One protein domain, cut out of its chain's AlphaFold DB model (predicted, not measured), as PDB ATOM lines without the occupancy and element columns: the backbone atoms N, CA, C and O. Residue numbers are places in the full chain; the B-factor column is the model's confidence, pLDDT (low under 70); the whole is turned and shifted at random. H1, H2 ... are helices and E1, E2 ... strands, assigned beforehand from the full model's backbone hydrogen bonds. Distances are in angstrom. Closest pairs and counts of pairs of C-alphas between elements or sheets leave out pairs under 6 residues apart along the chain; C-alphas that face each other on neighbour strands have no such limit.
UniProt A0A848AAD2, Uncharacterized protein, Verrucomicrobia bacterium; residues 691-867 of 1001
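This is residues 691 to 867 of the 1001 residues of an uncharacterized protein of Verrucomicrobia bacterium (UniProt A0A848AAD2). The chain is wound in stacked turns, a solenoid: E2, E4, E6, E8, E10, E12 and E13 make one long, strongly twisted wall, and the small sheets E1 E3 E5 and E7 E9 E11 face it. H1 packs on the long wall at E10, and four short helices, H2 to H5, gather by the later turns. The 177 printed residues hold thirteen named strands and five named helices, in the order E1 to E7, H1, E8 to E10, H2, H3, E11, E12, H4, H5, E13; each sheet is parallel, in the orders just given. The class is mostly strand. The whole is compact, with a radius of gyration of the C-alphas of 14.8 A and spans of 39 by 36 by 36 A.

E1, residues 693 to 703, starts at C-alpha (-0.078, 47.065, 3.155), is 17.8 A long and bends by 117 degrees at residue 698. E2 is 706 to 709, E3 713 to 723 with 16.6 A, E4 730 to 734, E5 738 to 740, E6 749 to 758 with 22.2 A, and E7 763 to 767. H1 is 777 to 780, E8 786 to 793 with 20.0 A, E9 798 to 802, and E10 816 to 825 with 21.7 A. H2 is 827 to 831, H3 833 to 836, E11 837 to 839, E12 843 to 850 with 19.1 A, H4 854 to 857, H5 860 to 863, and E13, 865 to 867, ends at C-alpha (27.481, 44.785, 16.511).

The three sheets form a stack of sheets, face to face in turn, the long one facing E1 E3 E5 at 9.6 A and E7 E9 E11 at 8.1 A. E1 and E3 are parallel, with N 695 and O 714 2.8 A apart. E6 and E8 are parallel, with N 754 and O 788 at 2.8 A. The closest C-alphas of E5 and E7, His 739 and Thr 767, are 4.6 A apart. H1 is on the long sheet at a height of 8.4 A, only just over E10 with 3 C-alphas. H2 stands at the sheet's level; H3 and H5 only graze the long sheet; H4 is over none of its strands. E12, H4 H5, E13 is a strand-helix-strand unit, two parallel neighbours joined through helices, with a right-handed crossover. Every O i to N i+4 pair in H2 is within hydrogen-bond range; the other helices are too short for one.

The C-alphas farthest apart, of Asn 698 and Ala 831, are 40.2 A apart. The printed part has no cut. The link E9 to E10, residues 803 to 815, is long. Mean pLDDT of the printed part is 95.6, and no printed residue is under 70.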
ATOM      1  N   GLY A 691      -3.909  40.609   3.377       97.19
ATOM      2  CA  GLY A 691      -2.904  40.680   2.320       97.19
ATOM      3  C   GLY A 691      -1.814  41.697   2.665       97.19
ATOM      4  O   GLY A 691      -1.338  41.762   3.803       97.19
ATOM      5  N   SER A 692      -1.442  42.516   1.683       97.19
ATOM      6  CA  SER A 692      -0.351  43.495   1.765       97.19
ATOM      7  C   SER A 692      -0.798  44.920   2.122       97.19
ATOM      8  O   SER A 692      -1.887  45.385   1.764       97.19
ATOM      9  N   LEU A 693       0.086  45.651   2.807       98.50
ATOM     10  CA  LEU A 693      -0.078  47.065   3.155       98.50
ATOM     11  C   LEU A 693       0.958  47.914   2.415       98.50
ATOM     12  O   LEU A 693       2.157  47.760   2.621       98.50
ATOM     13  N   HIS A 694       0.491  48.857   1.598       98.38
ATOM     14  CA  HIS A 694       1.334  49.835   0.912       98.38
ATOM     15  C   HIS A 694       1.069  51.234   1.456       98.38
ATOM     16  O   HIS A 694      -0.062  51.713   1.391       98.38
ATOM     17  N   ILE A 695       2.107  51.903   1.950       98.50
ATOM     18  CA  ILE A 695       2.042  53.276   2.445       98.50
ATOM     19  C   ILE A 695       3.021  54.133   1.657       98.50
ATOM     20  O   ILE A 695       4.231  53.933   1.729       98.50
ATOM     21  N   LYS A 696       2.483  55.123   0.953       98.25
ATOM     22  CA  LYS A 696       3.224  56.219   0.346       98.25
ATOM     23  C   LYS A 696       2.869  57.505   1.079       98.25
ATOM     24  O   LYS A 696       1.689  57.845   1.135       98.25
ATOM     25  N   ALA A 697       3.843  58.202   1.658       98.19
ATOM     26  CA  ALA A 697       3.591  59.411   2.443       98.19
ATOM     27  C   ALA A 697       4.739  60.428   2.366       98.19
ATOM     28  O   ALA A 697       5.881  60.045   2.129       98.19
ATOM     29  N   ASN A 698       4.470  61.704   2.648       98.44
ATOM     30  CA  ASN A 698       5.557  62.641   2.961       98.44
ATOM     31  C   ASN A 698       5.976  62.451   4.426       98.44
ATOM     32  O   ASN A 698       7.134  62.165   4.719       98.44
ATOM     33  N   ASP A 699       5.000  62.509   5.338       98.44
ATOM     34  CA  ASP A 699       5.184  62.288   6.772       98.44
ATOM     35  C   ASP A 699       4.382  61.072   7.252       98.44
ATOM     36  O   ASP A 699       3.178  60.978   7.002       98.44
ATOM     37  N   LEU A 700       5.001  60.185   8.032       98.50
ATOM     38  CA  LEU A 700       4.318  59.091   8.723       98.50
ATOM     39  C   LEU A 700       4.747  59.025  10.191       98.50
ATOM     40  O   LEU A 700       5.934  58.927  10.506       98.50
ATOM     41  N   LYS A 701       3.763  59.067  11.097       98.00
ATOM     42  CA  LYS A 701       3.981  59.026  12.548       98.00
ATOM     43  C   LYS A 701       3.234  57.870  13.200       98.00
ATOM     44  O   LYS A 701       2.027  57.736  12.988       98.00
ATOM     45  N   LEU A 702       3.937  57.089  14.020       98.06
ATOM     46  CA  LEU A 702       3.387  55.948  14.756       98.06
ATOM     47  C   LEU A 702       3.437  56.182  16.270       98.06
ATOM     48  O   LEU A 702       4.432  56.666  16.811       98.06
ATOM     49  N   ARG A 703       2.369  55.822  16.980       97.31
ATOM     50  CA  ARG A 703       2.307  55.911  18.444       97.31
ATOM     51  C   ARG A 703       1.338  54.876  18.996       97.31
ATOM     52  O   ARG A 703       0.141  54.995  18.776       97.31
ATOM     53  N   ASN A 704       1.817  53.906  19.771       97.12
ATOM     54  CA  ASN A 704       0.953  52.888  20.380       97.12
ATOM     55  C   ASN A 704      -0.000  52.200  19.372       97.12
ATOM     56  O   ASN A 704      -1.162  51.962  19.686       97.12
ATOM     57  N   HIS A 705       0.445  51.967  18.134       98.06
ATOM     58  CA  HIS A 705      -0.399  51.421  17.062       98.06
ATOM     59  C   HIS A 705       0.043  50.005  16.698       98.06
ATOM     60  O   HIS A 705       1.240  49.714  16.695       98.06
ATOM     61  N   SER A 706      -0.906  49.124  16.383       98.25
ATOM     62  CA  SER A 706      -0.613  47.746  15.975       98.25
ATOM     63  C   SER A 706      -0.979  47.518  14.516       98.25
ATOM     64  O   SER A 706      -2.108  47.769  14.106       98.25
ATOM     65  N   ILE A 707      -0.031  47.014  13.735       98.56
ATOM     66  CA  ILE A 707      -0.206  46.646  12.333       98.56
ATOM     67  C   ILE A 707       0.056  45.150  12.201       98.56
ATOM     68  O   ILE A 707       1.103  44.639  12.607       98.56
ATOM     69  N   ARG A 708      -0.889  44.444  11.591       98.19
ATOM     70  CA  ARG A 708      -0.721  43.076  11.121       98.19
ATOM     71  C   ARG A 708      -1.037  43.029   9.636       98.19
ATOM     72  O   ARG A 708      -2.177  43.296   9.267       98.19
ATOM     73  N   ALA A 709      -0.054  42.662   8.825       97.75
ATOM     74  CA  ALA A 709      -0.247  42.277   7.435       97.75
ATOM     75  C   ALA A 709       0.088  40.785   7.304       97.75
ATOM     76  O   ALA A 709       1.174  40.369   7.687       97.75
ATOM     77  N   ASP A 710      -0.839  39.962   6.819       96.19
ATOM     78  CA  ASP A 710      -0.570  38.532   6.610       96.19
ATOM     79  C   ASP A 710       0.329  38.300   5.365       96.19
ATOM     80  O   ASP A 710       0.844  37.202   5.187       96.19
ATOM     81  N   GLU A 711       0.582  39.330   4.543       95.00
ATOM     82  CA  GLU A 711       1.646  39.362   3.522       95.00
ATOM     83  C   GLU A 711       2.731  40.397   3.904       95.00
ATOM     84  O   GLU A 711       3.291  40.326   5.004       95.00
ATOM     85  N   GLY A 712       3.056  41.338   3.005       94.44
ATOM     86  CA  GLY A 712       4.145  42.303   3.155       94.44
ATOM     87  C   GLY A 712       3.711  43.733   3.498       94.44
ATOM     88  O   GLY A 712       2.601  44.175   3.177       94.44
ATOM     89  N   LEU A 713       4.627  44.482   4.122       98.06
ATOM     90  CA  LEU A 713       4.519  45.927   4.370       98.06
ATOM     91  C   LEU A 713       5.478  46.709   3.464       98.06
ATOM     92  O   LEU A 713       6.686  46.495   3.511       98.06
ATOM     93  N   PHE A 714       4.967  47.691   2.725       98.00
ATOM     94  CA  PHE A 714       5.746  48.554   1.839       98.00
ATOM     95  C   PHE A 714       5.639  50.015   2.277       98.00
ATOM     96  O   PHE A 714       4.543  50.568   2.339       98.00
ATOM     97  N   LEU A 715       6.780  50.641   2.559       98.12
ATOM     98  CA  LEU A 715       6.916  52.022   3.014       98.12
ATOM     99  C   LEU A 715       7.694  52.843   1.977       98.12
ATOM    100  O   LEU A 715       8.868  52.580   1.706       98.12
ATOM    101  N   ASP A 716       7.044  53.865   1.432       97.12
ATOM    102  CA  ASP A 716       7.620  54.902   0.573       97.12
ATOM    103  C   ASP A 716       7.377  56.265   1.238       97.12
ATOM    104  O   ASP A 716       6.364  56.923   0.992       97.12
ATOM    105  N   VAL A 717       8.252  56.629   2.180       97.94
ATOM    106  CA  VAL A 717       8.127  57.849   2.992       97.94
ATOM    107  C   VAL A 717       9.275  58.796   2.668       97.94
ATOM    108  O   VAL A 717      10.434  58.403   2.797       97.94
ATOM    109  N   THR A 718       8.975  60.026   2.237       97.31
ATOM    110  CA  THR A 718      10.008  60.938   1.714       97.31
ATOM    111  C   THR A 718      10.613  61.864   2.762       97.31
ATOM    112  O   THR A 718      11.834  62.028   2.785       97.31
ATOM    113  N   ASP A 719       9.801  62.456   3.639       97.88
ATOM    114  CA  ASP A 719      10.240  63.567   4.488       97.88
ATOM    115  C   ASP A 719      10.559  63.063   5.896       97.88
ATOM    116  O   ASP A 719      11.723  63.069   6.298       97.88
ATOM    117  N   ASN A 720       9.563  62.558   6.630       98.06
ATOM    118  CA  ASN A 720       9.758  62.118   8.012       98.06
ATOM    119  C   ASN A 720       9.012  60.819   8.344       98.06
ATOM    120  O   ASN A 720       7.782  60.764   8.295       98.06
ATOM    121  N   LEU A 721       9.756  59.806   8.795       98.31
ATOM    122  CA  LEU A 721       9.226  58.552   9.337       98.31
ATOM    123  C   LEU A 721       9.631  58.437  10.806       98.31
ATOM    124  O   LEU A 721      10.795  58.202  11.100       98.31
ATOM    125  N   SER A 722       8.690  58.614  11.730       96.88
ATOM    126  CA  SER A 722       9.018  58.690  13.161       96.88
ATOM    127  C   SER A 722       8.013  57.962  14.041       96.88
ATOM    128  O   SER A 722       6.826  57.917  13.716       96.88
ATOM    129  N   ASP A 723       8.445  57.503  15.209       96.44
ATOM    130  CA  ASP A 723       7.541  57.054  16.264       96.44
ATOM    131  C   ASP A 723       7.615  57.907  17.543       96.44
ATOM    132  O   ASP A 723       8.267  58.950  17.594       96.44
ATOM    133  N   ALA A 724       6.863  57.501  18.567       93.88
ATOM    134  CA  ALA A 724       6.809  58.164  19.869       93.88
ATOM    135  C   ALA A 724       7.789  57.576  20.908       93.88
ATOM    136  O   ALA A 724       7.640  57.844  22.105       93.88
ATOM    137  N   GLY A 725       8.773  56.783  20.470       90.69
ATOM    138  CA  GLY A 725       9.740  56.108  21.331       90.69
ATOM    139  C   GLY A 725       9.151  54.981  22.189       90.69
ATOM    140  O   GLY A 725       7.963  54.653  22.131       90.69
ATOM    141  N   VAL A 726      10.002  54.381  23.027       89.00
ATOM    142  CA  VAL A 726       9.684  53.173  23.818       89.00
ATOM    143  C   VAL A 726       8.559  53.351  24.846       89.00
ATOM    144  O   VAL A 726       7.958  52.371  25.271       89.00
ATOM    145  N   GLY A 727       8.225  54.590  25.229       89.62
ATOM    146  CA  GLY A 727       7.106  54.888  26.133       89.62
ATOM    147  C   GLY A 727       5.721  54.805  25.477       89.62
ATOM    148  O   GLY A 727       4.704  54.960  26.151       89.62
ATOM    149  N   SER A 728       5.643  54.617  24.158       92.50
ATOM    150  CA  SER A 728       4.385  54.448  23.416       92.50
ATOM    151  C   SER A 728       4.603  53.518  22.214       92.50
ATOM    152  O   SER A 728       4.486  53.959  21.063       92.50
ATOM    153  N   PRO A 729       4.956  52.245  22.473       93.94
ATOM    154  CA  PRO A 729       5.522  51.360  21.468       93.94
ATOM    155  C   PRO A 729       4.495  50.949  20.419       93.94
ATOM    156  O   PRO A 729       3.348  50.653  20.743       93.94
ATOM    157  N   SER A 730       4.917  50.896  19.160       97.94
ATOM    158  CA  SER A 730       4.091  50.376  18.061       97.94
ATOM    159  C   SER A 730       4.566  48.986  17.646       97.94
ATOM    160  O   SER A 730       5.729  48.630  17.851       97.94
ATOM    161  N   THR A 731       3.676  48.185  17.064       98.12
ATOM    162  CA  THR A 731       4.005  46.839  16.577       98.12
ATOM    163  C   THR A 731       3.644  46.689  15.111       98.12
ATOM    164  O   THR A 731       2.587  47.131  14.671       98.12
ATOM    165  N   VAL A 732       4.528  46.042  14.360       98.50
ATOM    166  CA  VAL A 732       4.330  45.646  12.971       98.50
ATOM    167  C   VAL A 732       4.595  44.153  12.892       98.50
ATOM    168  O   VAL A 732       5.678  43.704  13.248       98.50
ATOM    169  N   SER A 733       3.616  43.384  12.432       98.19
ATOM    170  CA  SER A 733       3.747  41.945  12.198       98.19
ATOM    171  C   SER A 733       3.452  41.629  10.738       98.19
ATOM    172  O   SER A 733       2.420  42.056  10.216       98.19
ATOM    173  N   VAL A 734       4.375  40.918  10.093       97.94
ATOM    174  CA  VAL A 734       4.307  40.529   8.678       97.94
ATOM    175  C   VAL A 734       4.633  39.047   8.496       97.94
ATOM    176  O   VAL A 734       5.317  38.447   9.333       97.94
ATOM    177  N   SER A 735       4.170  38.450   7.398       95.31
ATOM    178  CA  SER A 735       4.563  37.085   7.006       95.31
ATOM    179  C   SER A 735       5.231  37.008   5.632       95.31
ATOM    180  O   SER A 735       5.870  35.997   5.355       95.31
ATOM    181  N   ASP A 736       5.162  38.074   4.827       93.81
ATOM    182  CA  ASP A 736       5.843  38.194   3.529       93.81
ATOM    183  C   ASP A 736       6.646  39.504   3.425       93.81
ATOM    184  O   ASP A 736       6.563  40.259   2.459       93.81
ATOM    185  N   GLY A 737       7.416  39.802   4.471       95.75
ATOM    186  CA  GLY A 737       8.463  40.814   4.394       95.75
ATOM    187  C   GLY A 737       8.049  42.237   4.768       95.75
ATOM    188  O   GLY A 737       6.880  42.599   4.897       95.75
ATOM    189  N   PHE A 738       9.060  43.075   4.974       98.06
ATOM    190  CA  PHE A 738       8.887  44.515   5.140       98.06
ATOM    191  C   PHE A 738       9.906  45.254   4.279       98.06
ATOM    192  O   PHE A 738      11.059  44.834   4.136       98.06
ATOM    193  N   HIS A 739       9.461  46.364   3.698       97.44
ATOM    194  CA  HIS A 739      10.163  47.034   2.620       97.44
ATOM    195  C   HIS A 739      10.168  48.544   2.837       97.44
ATOM    196  O   HIS A 739       9.134  49.189   2.696       97.44
ATOM    197  N   LEU A 740      11.333  49.121   3.122       97.56
ATOM    198  CA  LEU A 740      11.557  50.560   2.995       97.56
ATOM    199  C   LEU A 740      12.131  50.832   1.604       97.56
ATOM    200  O   LEU A 740      13.269  50.460   1.317       97.56
ATOM    201  N   LEU A 741      11.331  51.448   0.734       94.31
ATOM    202  CA  LEU A 741      11.642  51.604  -0.691       94.31
ATOM    203  C   LEU A 741      12.618  52.756  -0.966       94.31
ATOM    204  O   LEU A 741      13.427  52.681  -1.895       94.31
ATOM    205  N   ALA A 742      12.558  53.803  -0.145       92.69
ATOM    206  CA  ALA A 742      13.437  54.962  -0.178       92.69
ATOM    207  C   ALA A 742      13.737  55.425   1.251       92.69
ATOM    208  O   ALA A 742      12.912  55.267   2.151       92.69
ATOM    209  N   LYS A 743      14.933  55.978   1.473       95.31
ATOM    210  CA  LYS A 743      15.297  56.529   2.778       95.31
ATOM    211  C   LYS A 743      14.566  57.870   2.985       95.31
ATOM    212  O   LYS A 743      14.756  58.746   2.138       95.31
ATOM    213  N   PRO A 744      13.825  58.065   4.091       97.25
ATOM    214  CA  PRO A 744      13.259  59.368   4.432       97.25
ATOM    215  C   PRO A 744      14.361  60.388   4.765       97.25
ATOM    216  O   PRO A 744      15.487  60.014   5.118       97.25
ATOM    217  N   ALA A 745      14.049  61.682   4.667       97.69
ATOM    218  CA  ALA A 745      14.991  62.749   5.000       97.69
ATOM    219  C   ALA A 745      15.363  62.755   6.494       97.69
ATOM    220  O   ALA A 745      16.535  62.950   6.822       97.69
ATOM    221  N   THR A 746      14.389  62.514   7.379       97.56
ATOM    222  CA  THR A 746      14.574  62.437   8.836       97.56
ATOM    223  C   THR A 746      13.738  61.331   9.481       97.56
ATOM    224  O   THR A 746      12.777  60.824   8.896       97.56
ATOM    225  N   GLY A 747      14.073  61.013  10.732       96.38
ATOM    226  CA  GLY A 747      13.265  60.164  11.601       96.38
ATOM    227  C   GLY A 747      13.731  58.712  11.722       96.38
ATOM    228  O   GLY A 747      14.429  58.163  10.864       96.38
ATOM    229  N   ASP A 748      13.322  58.112  12.841       97.12
ATOM    230  CA  ASP A 748      13.625  56.747  13.254       97.12
ATOM    231  C   ASP A 748      12.410  56.123  13.966       97.12
ATOM    232  O   ASP A 748      11.510  56.812  14.457       97.12
ATOM    233  N   LEU A 749      12.406  54.797  14.039       97.56
ATOM    234  CA  LEU A 749      11.362  53.948  14.605       97.56
ATOM    235  C   LEU A 749      11.865  53.185  15.847       97.56
ATOM    236  O   LEU A 749      11.587  51.994  16.015       97.56
ATOM    237  N   LEU A 750      12.636  53.855  16.712       96.75
ATOM    238  CA  LEU A 750      13.300  53.257  17.884       96.75
ATOM    239  C   LEU A 750      12.338  52.772  18.989       96.75
ATOM    240  O   LEU A 750      12.739  52.017  19.870       96.75
ATOM    241  N   GLY A 751      11.071  53.179  18.961       96.38
ATOM    242  CA  GLY A 751       9.990  52.649  19.796       96.38
ATOM    243  C   GLY A 751       9.152  51.553  19.129       96.38
ATOM    244  O   GLY A 751       8.198  51.066  19.737       96.38
ATOM    245  N   THR A 752       9.454  51.167  17.889       98.06
ATOM    246  CA  THR A 752       8.629  50.245  17.101       98.06
ATOM    247  C   THR A 752       9.261  48.860  17.022       98.06
ATOM    248  O   THR A 752      10.456  48.709  16.764       98.06
ATOM    249  N   THR A 753       8.436  47.832  17.220       98.38
ATOM    250  CA  THR A 753       8.818  46.430  17.020       98.38
ATOM    251  C   THR A 753       8.341  45.946  15.659       98.38
ATOM    252  O   THR A 753       7.141  45.960  15.391       98.38
ATOM    253  N   PHE A 754       9.267  45.473  14.832       98.62
ATOM    254  CA  PHE A 754       8.979  44.725  13.615       98.62
ATOM    255  C   PHE A 754       9.140  43.241  13.905       98.62
ATOM    256  O   PHE A 754      10.180  42.810  14.390       98.62
ATOM    257  N   GLN A 755       8.117  42.458  13.598       98.31
ATOM    258  CA  GLN A 755       8.121  41.012  13.725       98.31
ATOM    259  C   GLN A 755       7.828  40.388  12.369       98.31
ATOM    260  O   GLN A 755       6.838  40.725  11.720       98.31
ATOM    261  N   THR A 756       8.671  39.442  11.972       97.62
ATOM    262  CA  THR A 756       8.417  38.590  10.811       97.62
ATOM    263  C   THR A 756       8.400  37.141  11.244       97.62
ATOM    264  O   THR A 756       9.317  36.696  11.930       97.62
ATOM    265  N   THR A 757       7.377  36.413  10.807       95.81
ATOM    266  CA  THR A 757       7.328  34.956  10.933       95.81
ATOM    267  C   THR A 757       7.253  34.347   9.540       95.81
ATOM    268  O   THR A 757       6.213  34.432   8.885       95.81
ATOM    269  N   ALA A 758       8.348  33.728   9.087       96.19
ATOM    270  CA  ALA A 758       8.363  33.007   7.821       96.19
ATOM    271  C   ALA A 758       7.542  31.717   7.942       96.19
ATOM    272  O   ALA A 758       7.778  30.873   8.813       96.19
ATOM    273  N   SER A 759       6.559  31.564   7.054       93.25
ATOM    274  CA  SER A 759       5.735  30.357   6.980       93.25
ATOM    275  C   SER A 759       6.553  29.130   6.561       93.25
ATOM    276  O   SER A 759       7.656  29.244   6.026       93.25
ATOM    277  N   LYS A 760       6.008  27.927   6.788       92.69
ATOM    278  CA  LYS A 760       6.669  26.681   6.367       92.69
ATOM    279  C   LYS A 760       6.982  26.730   4.870       92.69
ATOM    280  O   LYS A 760       6.078  26.990   4.080       92.69
ATOM    281  N   PHE A 761       8.227  26.432   4.506       93.12
ATOM    282  CA  PHE A 761       8.721  26.422   3.119       93.12
ATOM    283  C   PHE A 761       8.694  27.779   2.387       93.12
ATOM    284  O   PHE A 761       8.896  27.811   1.174       93.12
ATOM    285  N   ALA A 762       8.432  28.889   3.085       94.00
ATOM    286  CA  ALA A 762       8.402  30.221   2.488       94.00
ATOM    287  C   ALA A 762       9.780  30.893   2.559       94.00
ATOM    288  O   ALA A 762      10.426  30.857   3.602       94.00
ATOM    289  N   SER A 763      10.200  31.545   1.473       94.94
ATOM    290  CA  SER A 763      11.378  32.419   1.453       94.94
ATOM    291  C   SER A 763      10.900  33.869   1.471       94.94
ATOM    292  O   SER A 763      10.270  34.317   0.514       94.94
ATOM    293  N   VAL A 764      11.147  34.571   2.575       97.00
ATOM    294  CA  VAL A 764      10.593  35.901   2.855       97.00
ATOM    295  C   VAL A 764      11.663  36.964   2.643       97.00
ATOM    296  O   VAL A 764      12.694  36.945   3.311       97.00
ATOM    297  N   LEU A 765      11.430  37.904   1.725       95.50
ATOM    298  CA  LEU A 765      12.373  38.981   1.417       95.50
ATOM    299  C   LEU A 765      12.057  40.257   2.206       95.50
ATOM    300  O   LEU A 765      10.942  40.756   2.192       95.50
ATOM    301  N   HIS A 766      13.084  40.855   2.789       97.81
ATOM    302  CA  HIS A 766      13.087  42.177   3.401       97.81
ATOM    303  C   HIS A 766      13.990  43.104   2.597       97.81
ATOM    304  O   HIS A 766      15.096  42.720   2.206       97.81
ATOM    305  N   THR A 767      13.558  44.348   2.390       97.00
ATOM    306  CA  THR A 767      14.399  45.362   1.737       97.00
ATOM    307  C   THR A 767      14.450  46.646   2.543       97.00
ATOM    308  O   THR A 767      13.402  47.160   2.929       97.00
ATOM    309  N   TRP A 768      15.636  47.212   2.762       97.69
ATOM    310  CA  TRP A 768      15.765  48.434   3.561       97.69
ATOM    311  C   TRP A 768      16.651  49.484   2.893       97.69
ATOM    312  O   TRP A 768      17.791  49.205   2.534       97.69
ATOM    313  N   ALA A 769      16.131  50.704   2.738       96.88
ATOM    314  CA  ALA A 769      16.820  51.808   2.066       96.88
ATOM    315  C   ALA A 769      17.752  52.638   2.969       96.88
ATOM    316  O   ALA A 769      18.323  53.621   2.494       96.88
ATOM    317  N   GLY A 770      17.905  52.284   4.250       97.06
ATOM    318  CA  GLY A 770      18.793  52.989   5.180       97.06
ATOM    319  C   GLY A 770      20.227  53.091   4.649       97.06
ATOM    320  O   GLY A 770      20.697  52.232   3.901       97.06
ATOM    321  N   LYS A 771      20.934  54.169   4.997       97.06
ATOM    322  CA  LYS A 771      22.306  54.398   4.523       97.06
ATOM    323  C   LYS A 771      23.292  53.623   5.386       97.06
ATOM    324  O   LYS A 771      23.232  53.736   6.606       97.06
ATOM    325  N   ASP A 772      24.242  52.934   4.760       97.31
ATOM    326  CA  ASP A 772      25.378  52.343   5.469       97.31
ATOM    327  C   ASP A 772      26.328  53.438   5.992       97.31
ATOM    328  O   ASP A 772      26.953  54.173   5.218       97.31
ATOM    329  N   LEU A 773      26.391  53.574   7.318       96.81
ATOM    330  CA  LEU A 773      27.261  54.492   8.061       96.81
ATOM    331  C   LEU A 773      28.293  53.735   8.916       96.81
ATOM    332  O   LEU A 773      28.917  54.320   9.809       96.81
ATOM    333  N   GLY A 774      28.487  52.439   8.655       96.06
ATOM    334  CA  GLY A 774      29.361  51.591   9.450       96.06
ATOM    335  C   GLY A 774      28.807  51.284  10.850       96.06
ATOM    336  O   GLY A 774      27.701  51.709  11.204       96.06
ATOM    337  N   PRO A 775      29.590  50.575  11.681       94.50
ATOM    338  CA  PRO A 775      29.229  50.242  13.057       94.50
ATOM    339  C   PRO A 775      29.416  51.455  13.981       94.50
ATOM    340  O   PRO A 775      30.279  51.473  14.858       94.50
ATOM    341  N   THR A 776      28.628  52.508  13.764       94.88
ATOM    342  CA  THR A 776      28.684  53.753  14.539       94.88
ATOM    343  C   THR A 776      27.298  54.168  15.021       94.88
ATOM    344  O   THR A 776      26.292  53.924  14.354       94.88
ATOM    345  N   ALA A 777      27.239  54.872  16.155       92.69
ATOM    346  CA  ALA A 777      25.990  55.420  16.691       92.69
ATOM    347  C   ALA A 777      25.279  56.397  15.726       92.69
ATOM    348  O   ALA A 777      24.073  56.600  15.834       92.69
ATOM    349  N   ALA A 778      25.995  56.975  14.751       95.25
ATOM    350  CA  ALA A 778      25.410  57.856  13.738       95.25
ATOM    351  C   ALA A 778      24.366  57.151  12.850       95.25
ATOM    352  O   ALA A 778      23.509  57.819  12.280       95.25
ATOM    353  N   GLY A 779      24.416  55.818  12.751       96.25
ATOM    354  CA  GLY A 779      23.433  55.010  12.030       96.25
ATOM    355  C   GLY A 779      22.044  54.947  12.664       96.25
ATOM    356  O   GLY A 779      21.091  54.622  11.965       96.25
ATOM    357  N   PHE A 780      21.920  55.295  13.947       97.44
ATOM    358  CA  PHE A 780      20.670  55.248  14.715       97.44
ATOM    359  C   PHE A 780      19.937  56.592  14.787       97.44
ATOM    360  O   PHE A 780      19.059  56.777  15.627       97.44
ATOM    361  N   LYS A 781      20.341  57.551  13.949       96.44
ATOM    362  CA  LYS A 781      19.780  58.899  13.924       96.44
ATOM    363  C   LYS A 781      19.488  59.332  12.493       96.44
ATOM    364  O   LYS A 781      20.401  59.388  11.669       96.44
ATOM    365  N   ASP A 782      18.236  59.692  12.228       97.00
ATOM    366  CA  ASP A 782      17.735  60.142  10.925       97.00
ATOM    367  C   ASP A 782      18.101  59.162   9.794       97.00
ATOM    368  O   ASP A 782      18.552  59.540   8.701       97.00
ATOM    369  N   ASN A 783      17.971  57.865  10.076       97.25
ATOM    370  CA  ASN A 783      18.341  56.800   9.149       97.25
ATOM    371  C   ASN A 783      17.305  55.674   9.081       97.25
ATOM    372  O   ASN A 783      17.617  54.604   8.556       97.25
ATOM    373  N   ALA A 784      16.088  55.926   9.575       97.38
ATOM    374  CA  ALA A 784      15.040  54.926   9.716       97.38
ATOM    375  C   ALA A 784      15.527  53.708  10.521       97.38
ATOM    376  O   ALA A 784      15.317  52.563  10.122       97.38
ATOM    377  N   ALA A 785      16.224  53.945  11.636       97.94
ATOM    378  CA  ALA A 785      16.602  52.870  12.548       97.94
ATOM    379  C   ALA A 785      15.361  52.296  13.252       97.94
ATOM    380  O   ALA A 785      14.420  53.030  13.539       97.94
ATOM    381  N   ILE A 786      15.344  50.994  13.529       97.94
ATOM    382  CA  ILE A 786      14.211  50.297  14.157       97.94
ATOM    383  C   ILE A 786      14.541  49.980  15.618       97.94
ATOM    384  O   ILE A 786      15.677  49.657  15.949       97.94
ATOM    385  N   GLY A 787      13.541  50.037  16.496       97.69
ATOM    386  CA  GLY A 787      13.679  49.700  17.912       97.69
ATOM    387  C   GLY A 787      13.948  48.219  18.138       97.69
ATOM    388  O   GLY A 787      14.981  47.836  18.670       97.69
ATOM    389  N   ARG A 788      13.035  47.353  17.701       98.19
ATOM    390  CA  ARG A 788      13.186  45.903  17.875       98.19
ATOM    391  C   ARG A 788      12.870  45.159  16.593       98.19
ATOM    392  O   ARG A 788      11.834  45.412  15.984       98.19
ATOM    393  N   LEU A 789      13.725  44.213  16.220       98.56
ATOM    394  CA  LEU A 789      13.482  43.284  15.121       98.56
ATOM    395  C   LEU A 789      13.349  41.871  15.683       98.56
ATOM    396  O   LEU A 789      14.290  41.362  16.280       98.56
ATOM    397  N   VAL A 790      12.189  41.250  15.500       98.62
ATOM    398  CA  VAL A 790      11.902  39.877  15.921       98.62
ATOM    399  C   VAL A 790      11.830  38.992  14.688       98.62
ATOM    400  O   VAL A 790      10.986  39.208  13.815       98.62
ATOM    401  N   LEU A 791      12.706  37.996  14.630       98.38
ATOM    402  CA  LEU A 791      12.836  37.082  13.503       98.38
ATOM    403  C   LEU A 791      12.438  35.674  13.919       98.38
ATOM    404  O   LEU A 791      13.002  35.118  14.860       98.38
ATOM    405  N   ASP A 792      11.469  35.113  13.206       97.31
ATOM    406  CA  ASP A 792      10.955  33.770  13.429       97.31
ATOM    407  C   ASP A 792      10.802  33.017  12.110       97.31
ATOM    408  O   ASP A 792      10.457  33.599  11.076       97.31
ATOM    409  N   VAL A 793      11.019  31.708  12.159       96.12
ATOM    410  CA  VAL A 793      10.898  30.820  11.004       96.12
ATOM    411  C   VAL A 793      10.235  29.514  11.416       96.12
ATOM    412  O   VAL A 793      10.625  28.859  12.382       96.12
ATOM    413  N   TYR A 794       9.235  29.094  10.646       94.19
ATOM    414  CA  TYR A 794       8.741  27.726  10.717       94.19
ATOM    415  C   TYR A 794       9.592  26.786   9.856       94.19
ATOM    416  O   TYR A 794      10.408  27.206   9.043       94.19
ATOM    417  N   SER A 795       9.378  25.478  10.026       92.31
ATOM    418  CA  SER A 795      10.130  24.431   9.324       92.31
ATOM    419  C   SER A 795      10.224  24.675   7.809       92.31
ATOM    420  O   SER A 795       9.204  24.791   7.125       92.31
ATOM    421  N   GLY A 796      11.459  24.744   7.303       90.88
ATOM    422  CA  GLY A 796      11.775  24.978   5.892       90.88
ATOM    423  C   GLY A 796      11.595  26.421   5.411       90.88
ATOM    424  O   GLY A 796      11.778  26.663   4.224       90.88
ATOM    425  N   GLY A 797      11.195  27.352   6.282       95.38
ATOM    426  CA  GLY A 797      11.152  28.777   5.969       95.38
ATOM    427  C   GLY A 797      12.545  29.417   5.974       95.38
ATOM    428  O   GLY A 797      13.468  28.903   6.601       95.38
ATOM    429  N   GLU A 798      12.678  30.545   5.285       96.69
ATOM    430  CA  GLU A 798      13.923  31.301   5.129       96.69
ATOM    431  C   GLU A 798      13.636  32.811   5.179       96.69
ATOM    432  O   GLU A 798      12.642  33.281   4.623       96.69
ATOM    433  N   LEU A 799      14.524  33.580   5.811       98.19
ATOM    434  CA  LEU A 799      14.493  35.043   5.871       98.19
ATOM    435  C   LEU A 799      15.619  35.627   5.016       98.19
ATOM    436  O   LEU A 799      16.784  35.272   5.166       98.19
ATOM    437  N   ARG A 800      15.301  36.572   4.138       97.00
ATOM    438  CA  ARG A 800      16.262  37.185   3.221       97.00
ATOM    439  C   ARG A 800      16.287  38.691   3.384       97.00
ATOM    440  O   ARG A 800      15.238  39.316   3.393       97.00
ATOM    441  N   PHE A 801      17.466  39.295   3.433       97.50
ATOM    442  CA  PHE A 801      17.624  40.738   3.608       97.50
ATOM    443  C   PHE A 801      18.449  41.338   2.479       97.50
ATOM    444  O   PHE A 801      19.551  40.874   2.199       97.50
ATOM    445  N   SER A 802      17.934  42.385   1.838       95.94
ATOM    446  CA  SER A 802      18.603  43.079   0.737       95.94
ATOM    447  C   SER A 802      18.444  44.601   0.826       95.94
ATOM    448  O   SER A 802      17.643  45.129   1.599       95.94
ATOM    449  N   GLY A 803      19.207  45.331   0.015       95.31
ATOM    450  CA  GLY A 803      18.895  46.727  -0.281       95.31
ATOM    451  C   GLY A 803      17.598  46.847  -1.100       95.31
ATOM    452  O   GLY A 803      17.002  45.836  -1.483       95.31
ATOM    453  N   PRO A 804      17.142  48.071  -1.409       93.50
ATOM    454  CA  PRO A 804      15.991  48.279  -2.279       93.50
ATOM    455  C   PRO A 804      16.194  47.621  -3.647       93.50
ATOM    456  O   PRO A 804      17.281  47.688  -4.225       93.50
ATOM    457  N   VAL A 805      15.129  47.028  -4.181       89.38
ATOM    458  CA  VAL A 805      15.122  46.381  -5.500       89.38
ATOM    459  C   VAL A 805      14.436  47.257  -6.556       89.38
ATOM    460  O   VAL A 805      13.730  48.227  -6.249       89.38
ATOM    461  N   ASP A 806      14.705  46.997  -7.830       83.38
ATOM    462  CA  ASP A 806      13.932  47.545  -8.942       83.38
ATOM    463  C   ASP A 806      12.631  46.746  -9.173       83.38
ATOM    464  O   ASP A 806      12.320  45.792  -8.463       83.38
ATOM    465  N   TRP A 807      11.842  47.155 -10.166       74.31
ATOM    466  CA  TRP A 807      10.568  46.511 -10.509       74.31
ATOM    467  C   TRP A 807      10.723  45.090 -11.088       74.31
ATOM    468  O   TRP A 807       9.730  44.379 -11.211       74.31
ATOM    469  N   LEU A 808      11.946  44.679 -11.440       79.06
ATOM    470  CA  LEU A 808      12.297  43.325 -11.879       79.06
ATOM    471  C   LEU A 808      12.817  42.458 -10.720       79.06
ATOM    472  O   LEU A 808      13.146  41.293 -10.936       79.06
ATOM    473  N   GLY A 809      12.901  43.009  -9.505       79.62
ATOM    474  CA  GLY A 809      13.448  42.325  -8.334       79.62
ATOM    475  C   GLY A 809      14.978  42.337  -8.262       79.62
ATOM    476  O   GLY A 809      15.546  41.650  -7.415       79.62
ATOM    477  N   ASN A 810      15.665  43.114  -9.106       84.12
ATOM    478  CA  ASN A 810      17.121  43.218  -9.051       84.12
ATOM    479  C   ASN A 810      17.552  44.224  -7.971       84.12
ATOM    480  O   ASN A 810      16.968  45.309  -7.887       84.12
ATOM    481  N   PRO A 811      18.598  43.934  -7.178       83.88
ATOM    482  CA  PRO A 811      19.149  44.890  -6.223       83.88
ATOM    483  C   PRO A 811      19.597  46.186  -6.904       83.88
ATOM    484  O   PRO A 811      20.320  46.164  -7.904       83.88
ATOM    485  N   ARG A 812      19.206  47.336  -6.349       87.50
ATOM    486  CA  ARG A 812      19.703  48.630  -6.826       87.50
ATOM    487  C   ARG A 812      21.168  48.816  -6.414       87.50
ATOM    488  O   ARG A 812      21.526  48.455  -5.293       87.50
ATOM    489  N   PRO A 813      22.017  49.440  -7.253       83.50
ATOM    490  CA  PRO A 813      23.383  49.777  -6.861       83.50
ATOM    491  C   PRO A 813      23.390  50.679  -5.619       83.50
ATOM    492  O   PRO A 813      22.642  51.655  -5.556       83.50
ATOM    493  N   GLY A 814      24.229  50.371  -4.633       86.00
ATOM    494  CA  GLY A 814      24.359  51.169  -3.414       86.00
ATOM    495  C   GLY A 814      24.950  50.380  -2.248       86.00
ATOM    496  O   GLY A 814      25.159  49.173  -2.348       86.00
ATOM    497  N   LYS A 815      25.238  51.089  -1.152       92.69
ATOM    498  CA  LYS A 815      25.558  50.498   0.153       92.69
ATOM    499  C   LYS A 815      24.448  50.864   1.125       92.69
ATOM    500  O   LYS A 815      24.330  52.028   1.519       92.69
ATOM    501  N   TYR A 816      23.629  49.879   1.449       97.44
ATOM    502  CA  TYR A 816      22.471  50.035   2.311       97.44
ATOM    503  C   TYR A 816      22.737  49.389   3.664       97.44
ATOM    504  O   TYR A 816      23.559  48.480   3.785       97.44
ATOM    505  N   ALA A 817      22.023  49.844   4.685       97.88
ATOM    506  CA  ALA A 817      22.084  49.233   5.994       97.88
ATOM    507  C   ALA A 817      20.756  49.306   6.738       97.88
ATOM    508  O   ALA A 817      20.000  50.267   6.589       97.88
ATOM    509  N   LEU A 818      20.518  48.299   7.575       98.56
ATOM    510  CA  LEU A 818      19.422  48.249   8.537       98.56
ATOM    511  C   LEU A 818      20.009  48.357   9.948       98.56
ATOM    512  O   LEU A 818      20.761  47.480  10.360       98.56
ATOM    513  N   TYR A 819      19.669  49.424  10.671       98.62
ATOM    514  CA  TYR A 819      20.075  49.633  12.063       98.62
ATOM    515  C   TYR A 819      18.938  49.225  13.001       98.62
ATOM    516  O   TYR A 819      17.818  49.714  12.854       98.62
ATOM    517  N   VAL A 820      19.223  48.336  13.952       98.44
ATOM    518  CA  VAL A 820      18.248  47.765  14.894       98.44
ATOM    519  C   VAL A 820      18.755  47.935  16.322       98.44
ATOM    520  O   VAL A 820      19.865  47.522  16.634       98.44
ATOM    521  N   ASP A 821      17.984  48.549  17.214       98.00
ATOM    522  CA  ASP A 821      18.418  48.737  18.604       98.00
ATOM    523  C   ASP A 821      18.475  47.388  19.357       98.00
ATOM    524  O   ASP A 821      19.500  47.061  19.956       98.00
ATOM    525  N   TYR A 822      17.448  46.545  19.201       98.00
ATOM    526  CA  TYR A 822      17.385  45.189  19.757       98.00
ATOM    527  C   TYR A 822      17.048  44.128  18.695       98.00
ATOM    528  O   TYR A 822      15.935  44.099  18.158       98.00
ATOM    529  N   LEU A 823      17.980  43.214  18.419       98.12
ATOM    530  CA  LEU A 823      17.766  42.060  17.545       98.12
ATOM    531  C   LEU A 823      17.320  40.843  18.364       98.12
ATOM    532  O   LEU A 823      18.052  40.344  19.210       98.12
ATOM    533  N   GLN A 824      16.123  40.338  18.090       98.31
ATOM    534  CA  GLN A 824      15.595  39.145  18.732       98.31
ATOM    535  C   GLN A 824      15.449  37.997  17.738       98.31
ATOM    536  O   GLN A 824      14.657  38.072  16.797       98.31
ATOM    537  N   LEU A 825      16.140  36.901  18.015       98.25
ATOM    538  CA  LEU A 825      16.046  35.655  17.270       98.25
ATOM    539  C   LEU A 825      15.128  34.692  18.031       98.25
ATOM    540  O   LEU A 825      15.307  34.483  19.228       98.25
ATOM    541  N   GLN A 826      14.108  34.151  17.368       98.00
ATOM    542  CA  GLN A 826      13.281  33.073  17.923       98.00
ATOM    543  C   GLN A 826      14.012  31.724  17.818       98.00
ATOM    544  O   GLN A 826      14.947  31.617  17.024       98.00
ATOM    545  N   PRO A 827      13.585  30.672  18.548       96.00
ATOM    546  CA  PRO A 827      14.391  29.466  18.762       96.00
ATOM    547  C   PRO A 827      14.981  28.810  17.504       96.00
ATOM    548  O   PRO A 827      16.096  28.304  17.550       96.00
ATOM    549  N   ALA A 828      14.260  28.815  16.378       92.88
ATOM    550  CA  ALA A 828      14.757  28.235  15.128       92.88
ATOM    551  C   ALA A 828      15.847  29.089  14.457       92.88
ATOM    552  O   ALA A 828      16.790  28.535  13.902       92.88
ATOM    553  N   VAL A 829      15.728  30.418  14.525       96.12
ATOM    554  CA  VAL A 829      16.744  31.346  14.004       96.12
ATOM    555  C   VAL A 829      17.937  31.415  14.951       96.12
ATOM    556  O   VAL A 829      19.065  31.457  14.493       96.12
ATOM    557  N   GLU A 830      17.694  31.396  16.261       96.56
ATOM    558  CA  GLU A 830      18.725  31.420  17.304       96.56
ATOM    559  C   GLU A 830      19.664  30.210  17.226       96.56
ATOM    560  O   GLU A 830      20.870  30.364  17.385       96.56
ATOM    561  N   ALA A 831      19.124  29.016  16.961       94.25
ATOM    562  CA  ALA A 831      19.909  27.785  16.956       94.25
ATOM    563  C   ALA A 831      20.947  27.711  15.821       94.25
ATOM    564  O   ALA A 831      22.021  27.153  16.029       94.25
ATOM    565  N   ASP A 832      20.616  28.223  14.629       92.19
ATOM    566  CA  ASP A 832      21.506  28.212  13.460       92.19
ATOM    567  C   ASP A 832      21.117  29.316  12.445       92.19
ATOM    568  O   ASP A 832      20.460  29.030  11.434       92.19
ATOM    569  N   PRO A 833      21.487  30.591  12.698       94.06
ATOM    570  CA  PRO A 833      21.065  31.723  11.875       94.06
ATOM    571  C   PRO A 833      21.448  31.601  10.394       94.06
ATOM    572  O   PRO A 833      20.658  31.975   9.529       94.06
ATOM    573  N   GLU A 834      22.636  31.074  10.077       93.50
ATOM    574  CA  GLU A 834      23.138  30.983   8.695       93.50
ATOM    575  C   GLU A 834      22.410  29.918   7.860       93.50
ATOM    576  O   GLU A 834      22.426  29.983   6.630       93.50
ATOM    577  N   SER A 835      21.716  28.974   8.507       93.81
ATOM    578  CA  SER A 835      20.905  27.961   7.818       93.81
ATOM    579  C   SER A 835      19.540  28.466   7.334       93.81
ATOM    580  O   SER A 835      18.976  27.904   6.393       93.81
ATOM    581  N   VAL A 836      18.998  29.513   7.969       95.56
ATOM    582  CA  VAL A 836      17.627  30.012   7.737       95.56
ATOM    583  C   VAL A 836      17.561  31.500   7.404       95.56
ATOM    584  O   VAL A 836      16.487  32.002   7.076       95.56
ATOM    585  N   MET A 837      18.679  32.222   7.473       96.62
ATOM    586  CA  MET A 837      18.767  33.634   7.121       96.62
ATOM    587  C   MET A 837      19.840  33.873   6.056       96.62
ATOM    588  O   MET A 837      20.917  33.288   6.091       96.62
ATOM    589  N   TYR A 838      19.574  34.788   5.124       96.19
ATOM    590  CA  TYR A 838      20.542  35.222   4.121       96.19
ATOM    591  C   TYR A 838      20.557  36.745   3.975       96.19
ATOM    592  O   TYR A 838      19.532  37.370   3.700       96.19
ATOM    593  N   VAL A 839      21.735  37.357   4.112       96.69
ATOM    594  CA  VAL A 839      21.941  38.798   3.897       96.69
ATOM    595  C   VAL A 839      22.671  39.004   2.573       96.69
ATOM    596  O   VAL A 839      23.834  38.614   2.438       96.69
ATOM    597  N   TYR A 840      21.994  39.606   1.593       94.31
ATOM    598  CA  TYR A 840      22.525  39.836   0.250       94.31
ATOM    599  C   TYR A 840      23.702  40.827   0.252       94.31
ATOM    600  O   TYR A 840      23.711  41.793   1.023       94.31
ATOM    601  N   PRO A 841      24.667  40.668  -0.676       91.62
ATOM    602  CA  PRO A 841      25.687  41.681  -0.920       91.62
ATOM    603  C   PRO A 841      25.065  43.054  -1.215       91.62
ATOM    604  O   PRO A 841      24.177  43.175  -2.058       91.62
ATOM    605  N   GLY A 842      25.555  44.094  -0.536       90.75
ATOM    606  CA  GLY A 842      25.047  45.467  -0.658       90.75
ATOM    607  C   GLY A 842      24.164  45.929   0.506       90.75
ATOM    608  O   GLY A 842      23.900  47.129   0.594       90.75
ATOM    609  N   LEU A 843      23.771  45.022   1.411       97.00
ATOM    610  CA  LEU A 843      23.147  45.344   2.697       97.00
ATOM    611  C   LEU A 843      24.017  44.855   3.868       97.00
ATOM    612  O   LEU A 843      24.518  43.733   3.839       97.00
ATOM    613  N   THR A 844      24.128  45.676   4.913       98.25
ATOM    614  CA  THR A 844      24.669  45.285   6.227       98.25
ATOM    615  C   THR A 844      23.617  45.521   7.315       98.25
ATOM    616  O   THR A 844      22.984  46.576   7.348       98.25
ATOM    617  N   ILE A 845      23.422  44.564   8.219       98.56
ATOM    618  CA  ILE A 845      22.567  44.726   9.399       98.56
ATOM    619  C   ILE A 845      23.456  45.109  10.583       98.56
ATOM    620  O   ILE A 845      24.376  44.378  10.945       98.56
ATOM    621  N   TYR A 846      23.170  46.257  11.187       98.69
ATOM    622  CA  TYR A 846      23.822  46.740  12.396       98.69
ATOM    623  C   TYR A 846      22.866  46.620  13.572       98.69
ATOM    624  O   TYR A 846      21.729  47.085  13.481       98.69
ATOM    625  N   PHE A 847      23.318  46.042  14.681       98.50
ATOM    626  CA  PHE A 847      22.478  45.882  15.866       98.50
ATOM    627  C   PHE A 847      23.125  46.460  17.128       98.50
ATOM    628  O   PHE A 847      24.350  46.457  17.266       98.50
ATOM    629  N   GLY A 848      22.300  47.005  18.025       96.88
ATOM    630  CA  GLY A 848      22.723  47.525  19.325       96.88
ATOM    631  C   GLY A 848      22.965  46.400  20.328       96.88
ATOM    632  O   GLY A 848      24.059  46.282  20.867       96.88
ATOM    633  N   THR A 849      21.966  45.555  20.562       96.62
ATOM    634  CA  THR A 849      22.066  44.357  21.414       96.62
ATOM    635  C   THR A 849      21.160  43.234  20.887       96.62
ATOM    636  O   THR A 849      20.400  43.449  19.938       96.62
ATOM    637  N   SER A 850      21.228  42.044  21.487       97.12
ATOM    638  CA  SER A 850      20.438  40.866  21.105       97.12
ATOM    639  C   SER A 850      20.087  39.951  22.284       97.12
ATOM    640  O   SER A 850      20.560  40.152  23.398       97.12
ATOM    641  N   ASN A 851      19.230  38.945  22.055       96.50
ATOM    642  CA  ASN A 851      18.986  37.854  23.019       96.50
ATOM    643  C   ASN A 851      20.059  36.749  22.991       96.50
ATOM    644  O   ASN A 851      20.089  35.916  23.891       96.50
ATOM    645  N   VAL A 852      20.918  36.759  21.974       95.31
ATOM    646  CA  VAL A 852      22.146  35.956  21.853       95.31
ATOM    647  C   VAL A 852      23.336  36.858  22.202       95.31
ATOM    648  O   VAL A 852      23.235  38.060  21.925       95.31
ATOM    649  N   PRO A 853      24.441  36.354  22.788       94.50
ATOM    650  CA  PRO A 853      25.644  37.157  23.006       94.50
ATOM    651  C   PRO A 853      26.068  37.903  21.733       94.50
ATOM    652  O   PRO A 853      26.173  37.317  20.654       94.50
ATOM    653  N   ALA A 854      26.265  39.219  21.836       94.50
ATOM    654  CA  ALA A 854      26.463  40.074  20.665       94.50
ATOM    655  C   ALA A 854      27.763  39.739  19.910       94.50
ATOM    656  O   ALA A 854      27.829  39.884  18.690       94.50
ATOM    657  N   GLU A 855      28.774  39.250  20.625       93.06
ATOM    658  CA  GLU A 855      30.052  38.784  20.092       93.06
ATOM    659  C   GLU A 855      29.917  37.542  19.212       93.06
ATOM    660  O   GLU A 855      30.697  37.386  18.277       93.06
ATOM    661  N   GLU A 856      28.939  36.672  19.483       93.88
ATOM    662  CA  GLU A 856      28.693  35.480  18.663       93.88
ATOM    663  C   GLU A 856      28.085  35.855  17.308       93.88
ATOM    664  O   GLU A 856      28.340  35.192  16.306       93.88
ATOM    665  N   LEU A 857      27.314  36.945  17.263       96.06
ATOM    666  CA  LEU A 857      26.665  37.433  16.049       96.06
ATOM    667  C   LEU A 857      27.543  38.404  15.233       96.06
ATOM    668  O   LEU A 857      27.373  38.506  14.013       96.06
ATOM    669  N   ASP A 858      28.457  39.147  15.871       96.06
ATOM    670  CA  ASP A 858      29.307  40.143  15.198       96.06
ATOM    671  C   ASP A 858      30.292  39.477  14.228       96.06
ATOM    672  O   ASP A 858      31.216  38.769  14.617       96.06
ATOM    673  N   GLY A 859      30.122  39.748  12.934       94.81
ATOM    674  CA  GLY A 859      30.971  39.202  11.876       94.81
ATOM    675  C   GLY A 859      30.339  38.063  11.071       94.81
ATOM    676  O   GLY A 859      30.896  37.707  10.030       94.81
ATOM    677  N   MET A 860      29.171  37.545  11.471       96.62
ATOM    678  CA  MET A 860      28.425  36.544  10.692       96.62
ATOM    679  C   MET A 860      28.015  37.064   9.301       96.62
ATOM    680  O   MET A 860      28.014  38.278   9.037       96.62
ATOM    681  N   PHE A 861      27.636  36.145   8.402       96.25
ATOM    682  CA  PHE A 861      27.220  36.451   7.024       96.25
ATOM    683  C   PHE A 861      28.302  37.199   6.223       96.25
ATOM    684  O   PHE A 861      28.025  38.218   5.587       96.25
ATOM    685  N   ASP A 862      29.549  36.726   6.278       93.94
ATOM    686  CA  ASP A 862      30.738  37.388   5.713       93.94
ATOM    687  C   ASP A 862      30.919  38.846   6.194       93.94
ATOM    688  O   ASP A 862      31.245  39.748   5.414       93.94
ATOM    689  N   GLY A 863      30.659  39.106   7.478       94.69
ATOM    690  CA  GLY A 863      30.764  40.439   8.072       94.69
ATOM    691  C   GLY A 863      29.588  41.372   7.780       94.69
ATOM    692  O   GLY A 863      29.731  42.585   7.962       94.69
ATOM    693  N   ARG A 864      28.443  40.841   7.325       96.62
ATOM    694  CA  ARG A 864      27.226  41.619   7.026       96.62
ATOM    695  C   ARG A 864      26.239  41.709   8.195       96.62
ATOM    696  O   ARG A 864      25.276  42.463   8.090       96.62
ATOM    697  N   LEU A 865      26.484  41.018   9.307       98.12
ATOM    698  CA  LEU A 865      25.830  41.273  10.595       98.12
ATOM    699  C   LEU A 865      26.865  41.826  11.575       98.12
ATOM    700  O   LEU A 865      27.882  41.180  11.813       98.12
ATOM    701  N   ARG A 866      26.651  43.043  12.088       98.19
ATOM    702  CA  ARG A 866      27.673  43.790  12.835       98.19
ATOM    703  C   ARG A 866      27.134  44.414  14.116       98.19
ATOM    704  O   ARG A 866      26.147  45.151  14.089       98.19
ATOM    705  N   TRP A 867      27.831  44.193  15.222       97.81
ATOM    706  CA  TRP A 867      27.481  44.785  16.511       97.81
ATOM    707  C   TRP A 867      28.003  46.224  16.628       97.81
ATOM    708  O   TRP A 867      29.161  46.522  16.318       97.81
TER     709      TRP A 867